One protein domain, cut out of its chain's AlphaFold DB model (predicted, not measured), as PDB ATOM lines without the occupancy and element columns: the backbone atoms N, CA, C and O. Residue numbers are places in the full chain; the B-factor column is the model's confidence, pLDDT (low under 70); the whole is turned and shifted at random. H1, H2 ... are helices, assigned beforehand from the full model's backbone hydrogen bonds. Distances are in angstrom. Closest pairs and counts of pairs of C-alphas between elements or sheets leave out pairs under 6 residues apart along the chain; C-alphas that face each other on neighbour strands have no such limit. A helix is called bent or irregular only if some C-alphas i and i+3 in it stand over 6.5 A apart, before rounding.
ATOM      1  N   PHE A   4     191.277 123.515 109.586       59.78
ATOM      2  CA  PHE A   4     190.465 124.568 108.969       59.78
ATOM      3  C   PHE A   4     189.563 124.069 107.829       59.78
ATOM      4  O   PHE A   4     188.670 124.801 107.422       59.78
ATOM      5  N   LYS A   5     189.776 122.840 107.330       64.44
ATOM      6  CA  LYS A   5     188.912 122.175 106.340       64.44
ATOM      7  C   LYS A   5     187.898 121.220 106.983       64.44
ATOM      8  O   LYS A   5     187.162 120.554 106.263       64.44
ATOM      9  N   ASN A   6     187.869 121.121 108.315       76.94
ATOM     10  CA  ASN A   6     186.895 120.286 109.000       76.94
ATOM     11  C   ASN A   6     185.555 121.038 109.079       76.94
ATOM     12  O   ASN A   6     185.375 121.917 109.920       76.94
ATOM     13  N   TYR A   7     184.628 120.706 108.179       75.62
ATOM     14  CA  TYR A   7     183.295 121.313 108.134       75.62
ATOM     15  C   TYR A   7     182.508 121.076 109.423       75.62
ATOM     16  O   TYR A   7     181.825 121.980 109.887       75.62
ATOM     17  N   VAL A   8     182.685 119.914 110.054       75.31
ATOM     18  CA  VAL A   8     182.040 119.562 111.323       75.31
ATOM     19  C   VAL A   8     182.492 120.493 112.445       75.31
ATOM     20  O   VAL A   8     181.668 120.973 113.223       75.31
ATOM     21  N   LEU A   9     183.793 120.797 112.503       80.50
ATOM     22  CA  LEU A   9     184.346 121.747 113.470       80.50
ATOM     23  C   LEU A   9     183.714 123.131 113.295       80.50
ATOM     24  O   LEU A   9     183.297 123.742 114.273       80.50
ATOM     25  N   TRP A  10     183.613 123.619 112.059       82.25
ATOM     26  CA  TRP A  10     183.016 124.926 111.787       82.25
ATOM     27  C   TRP A  10     181.510 124.963 112.038       82.25
ATOM     28  O   TRP A  10     181.023 125.973 112.537       82.25
ATOM     29  N   THR A  11     180.786 123.872 111.777       82.62
ATOM     30  CA  THR A  11     179.377 123.742 112.169       82.62
ATOM     31  C   THR A  11     179.231 123.829 113.687       82.62
ATOM     32  O   THR A  11     178.418 124.612 114.163       82.62
ATOM     33  N   ALA A  12     180.063 123.116 114.455       84.12
ATOM     34  CA  ALA A  12     180.041 123.181 115.917       84.12
ATOM     35  C   ALA A  12     180.381 124.586 116.450       84.12
ATOM     36  O   ALA A  12     179.710 125.088 117.350       84.12
ATOM     37  N   VAL A  13     181.388 125.248 115.866       87.31
ATOM     38  CA  VAL A  13     181.752 126.633 116.210       87.31
ATOM     39  C   VAL A  13     180.605 127.597 115.896       87.31
ATOM     40  O   VAL A  13     180.271 128.434 116.730       87.31
ATOM     41  N   ALA A  14     179.963 127.466 114.733       87.31
ATOM     42  CA  ALA A  14     178.817 128.292 114.360       87.31
ATOM     43  C   ALA A  14     177.625 128.085 115.308       87.31
ATOM     44  O   ALA A  14     177.007 129.064 115.723       87.31
ATOM     45  N   SER A  15     177.335 126.840 115.708       87.25
ATOM     46  CA  SER A  15     176.296 126.537 116.701       87.25
ATOM     47  C   SER A  15     176.588 127.194 118.049       87.25
ATOM     48  O   SER A  15     175.699 127.816 118.625       87.25
ATOM     49  N   LEU A  16     177.834 127.122 118.525       89.25
ATOM     50  CA  LEU A  16     178.239 127.735 119.792       89.25
ATOM     51  C   LEU A  16     178.098 129.266 119.761       89.25
ATOM     52  O   LEU A  16     177.608 129.861 120.718       89.25
ATOM     53  N   ILE A  17     178.472 129.901 118.647       90.44
ATOM     54  CA  ILE A  17     178.281 131.345 118.447       90.44
ATOM     55  C   ILE A  17     176.789 131.693 118.435       90.44
ATOM     56  O   ILE A  17     176.384 132.653 119.085       90.44
ATOM     57  N   GLY A  18     175.967 130.916 117.726       86.81
ATOM     58  CA  GLY A  18     174.521 131.122 117.673       86.81
ATOM     59  C   GLY A  18     173.868 131.069 119.055       86.81
ATOM     60  O   GLY A  18     173.101 131.963 119.398       86.81
ATOM     61  N   MET A  19     174.234 130.079 119.875       87.00
ATOM     62  CA  MET A  19     173.753 129.971 121.258       87.00
ATOM     63  C   MET A  19     174.191 131.171 122.106       87.00
ATOM     64  O   MET A  19     173.363 131.771 122.781       87.00
ATOM     65  N   ALA A  20     175.453 131.594 121.997       90.69
ATOM     66  CA  ALA A  20     175.934 132.773 122.711       90.69
ATOM     67  C   ALA A  20     175.160 134.045 122.315       90.69
ATOM     68  O   ALA A  20     174.797 134.841 123.176       90.69
ATOM     69  N   LEU A  21     174.864 134.244 121.027       89.31
ATOM     70  CA  LEU A  21     174.090 135.399 120.554       89.31
ATOM     71  C   LEU A  21     172.648 135.411 121.086       89.31
ATOM     72  O   LEU A  21     172.114 136.491 121.353       89.31
ATOM     73  N   VAL A  22     172.034 134.236 121.259       87.75
ATOM     74  CA  VAL A  22     170.742 134.099 121.948       87.75
ATOM     75  C   VAL A  22     170.878 134.494 123.420       87.75
ATOM     76  O   VAL A  22     170.116 135.336 123.889       87.75
ATOM     77  N   ASP A  23     171.878 133.965 124.127       87.81
ATOM     78  CA  ASP A  23     172.081 134.223 125.561       87.81
ATOM     79  C   ASP A  23     172.390 135.699 125.866       87.81
ATOM     80  O   ASP A  23     171.948 136.238 126.881       87.81
ATOM     81  N   PHE A  24     173.106 136.388 124.972       92.12
ATOM     82  CA  PHE A  24     173.374 137.827 125.085       92.12
ATOM     83  C   PHE A  24     172.181 138.713 124.677       92.12
ATOM     84  O   PHE A  24     172.292 139.937 124.732       92.12
ATOM     85  N   GLY A  25     171.050 138.131 124.259       85.50
ATOM     86  CA  GLY A  25     169.848 138.867 123.855       85.50
ATOM     87  C   GLY A  25     169.978 139.602 122.517       85.50
ATOM     88  O   GLY A  25     169.153 140.454 122.199       85.50
ATOM     89  N   VAL A  26     171.008 139.282 121.723       88.94
ATOM     90  CA  VAL A  26     171.213 139.843 120.376       88.94
ATOM     91  C   VAL A  26     170.202 139.259 119.390       88.94
ATOM     92  O   VAL A  26     169.830 139.915 118.418       88.94
ATOM     93  N   ILE A  27     169.740 138.034 119.651       83.25
ATOM     94  CA  ILE A  27     168.684 137.368 118.893       83.25
ATOM     95  C   ILE A  27     167.381 137.479 119.697       83.25
ATOM     96  O   ILE A  27     167.203 136.743 120.666       83.25
ATOM     97  N   PRO A  28     166.476 138.404 119.324       76.69
ATOM     98  CA  PRO A  28     165.271 138.687 120.104       76.69
ATOM     99  C   PRO A  28     164.177 137.626 119.934       76.69
ATOM    100  O   PRO A  28     163.327 137.488 120.808       76.69
ATOM    101  N   ASP A  29     164.192 136.882 118.824       87.31
ATOM    102  CA  ASP A  29     163.220 135.832 118.521       87.31
ATOM    103  C   ASP A  29     163.927 134.484 118.352       87.31
ATOM    104  O   ASP A  29     164.510 134.164 117.309       87.31
ATOM    105  N   THR A  30     163.877 133.689 119.416       86.31
ATOM    106  CA  THR A  30     164.466 132.352 119.454       86.31
ATOM    107  C   THR A  30     163.680 131.341 118.627       86.31
ATOM    108  O   THR A  30     164.268 130.362 118.170       86.31
ATOM    109  N   ALA A  31     162.385 131.566 118.382       88.50
ATOM    110  CA  ALA A  31     161.567 130.675 117.569       88.50
ATOM    111  C   ALA A  31     161.951 130.792 116.090       88.50
ATOM    112  O   ALA A  31     162.251 129.777 115.460       88.50
ATOM    113  N   LEU A  32     162.050 132.021 115.572       86.81
ATOM    114  CA  LEU A  32     162.542 132.265 114.212       86.81
ATOM    115  C   LEU A  32     163.978 131.764 114.042       86.81
ATOM    116  O   LEU A  32     164.295 131.115 113.046       86.81
ATOM    117  N   PHE A  33     164.848 132.025 115.020       87.69
ATOM    118  CA  PHE A  33     166.223 131.533 114.980       87.69
ATOM    119  C   PHE A  33     166.289 130.004 114.893       87.69
ATOM    120  O   PHE A  33     166.973 129.477 114.016       87.69
ATOM    121  N   ASN A  34     165.540 129.297 115.741       89.00
ATOM    122  CA  ASN A  34     165.489 127.837 115.719       89.00
ATOM    123  C   ASN A  34     164.949 127.300 114.388       89.00
ATOM    124  O   ASN A  34     165.520 126.353 113.853       89.00
ATOM    125  N   GLU A  35     163.925 127.931 113.805       91.75
ATOM    126  CA  GLU A  35     163.389 127.538 112.497       91.75
ATOM    127  C   GLU A  35     164.441 127.676 111.381       91.75
ATOM    128  O   GLU A  35     164.585 126.794 110.528       91.75
ATOM    129  N   TYR A  36     165.222 128.762 111.382       89.12
ATOM    130  CA  TYR A  36     166.318 128.935 110.425       89.12
ATOM    131  C   TYR A  36     167.447 127.924 110.641       89.12
ATOM    132  O   TYR A  36     167.964 127.377 109.663       89.12
ATOM    133  N   VAL A  37     167.819 127.652 111.895       88.56
ATOM    134  CA  VAL A  37     168.850 126.660 112.238       88.56
ATOM    135  C   VAL A  37     168.423 125.259 111.804       88.56
ATOM    136  O   VAL A  37     169.220 124.545 111.197       88.56
ATOM    137  N   GLU A  38     167.167 124.880 112.035       89.88
ATOM    138  CA  GLU A  38     166.616 123.589 111.618       89.88
ATOM    139  C   GLU A  38     166.663 123.424 110.093       89.88
ATOM    140  O   GLU A  38     167.179 122.424 109.589       89.88
ATOM    141  N   LYS A  39     166.218 124.438 109.338       91.31
ATOM    142  CA  LYS A  39     166.290 124.429 107.866       91.31
ATOM    143  C   LYS A  39     167.731 124.347 107.362       91.31
ATOM    144  O   LYS A  39     168.010 123.598 106.426       91.31
ATOM    145  N   ALA A  40     168.654 125.083 107.980       88.44
ATOM    146  CA  ALA A  40     170.068 125.045 107.614       88.44
ATOM    147  C   ALA A  40     170.688 123.662 107.873       88.44
ATOM    148  O   ALA A  40     171.392 123.134 107.012       88.44
ATOM    149  N   LEU A  41     170.385 123.044 109.021       85.56
ATOM    150  CA  LEU A  41     170.826 121.688 109.354       85.56
ATOM    151  C   LEU A  41     170.223 120.647 108.410       85.56
ATOM    152  O   LEU A  41     170.940 119.756 107.962       85.56
ATOM    153  N   TYR A  42     168.948 120.783 108.041       86.44
ATOM    154  CA  TYR A  42     168.309 119.907 107.060       86.44
ATOM    155  C   TYR A  42     169.040 119.943 105.709       86.44
ATOM    156  O   TYR A  42     169.372 118.898 105.148       86.44
ATOM    157  N   ILE A  43     169.385 121.140 105.221       87.62
ATOM    158  CA  ILE A  43     170.185 121.304 103.997       87.62
ATOM    159  C   ILE A  43     171.585 120.697 104.174       87.62
ATOM    160  O   ILE A  43     172.065 119.999 103.281       87.62
ATOM    161  N   ALA A  44     172.239 120.911 105.318       83.50
ATOM    162  CA  ALA A  44     173.564 120.354 105.594       83.50
ATOM    163  C   ALA A  44     173.567 118.814 105.612       83.50
ATOM    164  O   ALA A  44     174.528 118.196 105.149       83.50
ATOM    165  N   VAL A  45     172.483 118.196 106.090       83.62
ATOM    166  CA  VAL A  45     172.279 116.744 106.030       83.62
ATOM    167  C   VAL A  45     172.098 116.274 104.587       83.62
ATOM    168  O   VAL A  45     172.750 115.315 104.179       83.62
ATOM    169  N   LEU A  46     171.278 116.963 103.786       82.56
ATOM    170  CA  LEU A  46     171.085 116.624 102.368       82.56
ATOM    171  C   LEU A  46     172.375 116.739 101.545       82.56
ATOM    172  O   LEU A  46     172.608 115.934 100.648       82.56
ATOM    173  N   LEU A  47     173.223 117.717 101.863       81.50
ATOM    174  CA  LEU A  47     174.529 117.906 101.229       81.50
ATOM    175  C   LEU A  47     175.600 116.921 101.734       81.50
ATOM    176  O   LEU A  47     176.728 116.953 101.246       81.50
ATOM    177  N   GLY A  48     175.282 116.066 102.712       74.69
ATOM    178  CA  GLY A  48     176.227 115.114 103.303       74.69
ATOM    179  C   GLY A  48     177.315 115.764 104.164       74.69
ATOM    180  O   GLY A  48     178.317 115.123 104.470       74.69
TER     181      GLY A  48
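This is residues 4 to 48 of the 63 residues of the protein "Holin" of Bacillus taxi (UniProt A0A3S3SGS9). What shape does the model show? Two straight helices of equal length, H1 and H2, lie side by side and run opposite ways, as the two arms of a narrow U with a gap between them; residues 24 to 29 join them at one end. What is it made of? The printed part has 45 residues with two named helices, H1 then H2, and no named strand; its class is all helix. How large is it? It is flat, spanning 31 by 22 by 8 A, and only just loose, close to compact, with a radius of gyration of the C-alphas of 11.6 A.

How does H1, residues 7 to 23, stand to H2, residues 30 to 46? Their lines make a shallow tilt of 6 degrees, and they run opposite ways. Their centres are 12.6 A apart. Do they touch? They are close but not clearly touching, with 1 pair of C-alphas within 8 A. The closest C-alphas, those of Val 22 and Thr 30, are 7.0 A apart. What do the backbones show? In H1 and H2 every O i to N i+4 pair is within hydrogen-bond range.

Where is H1? It runs 24.4 A from C-alpha 7 at (183.295, 121.313, 108.134) to C-alpha 23 at (172.081, 134.223, 125.561). Where is H2? It runs 24.1 A from C-alpha 30 at (164.466, 132.352, 119.454) to C-alpha 46 at (171.085, 116.624, 102.368). Is either helix bent? Neither is bent.

How far does it reach? The two C-alphas farthest apart, those of Gly 25 and Gly 48, are 32.1 A apart. Is the printed part continuous? It has no cut, and the link from H1 to H2, 6 residues, is short. What stands free? Residues 4 to 10 stand free, of which 7 to 10 belong to H1. Where is confidence low? The mean pLDDT of the printed part is 84.6, and residues 4 to 5 are under 70.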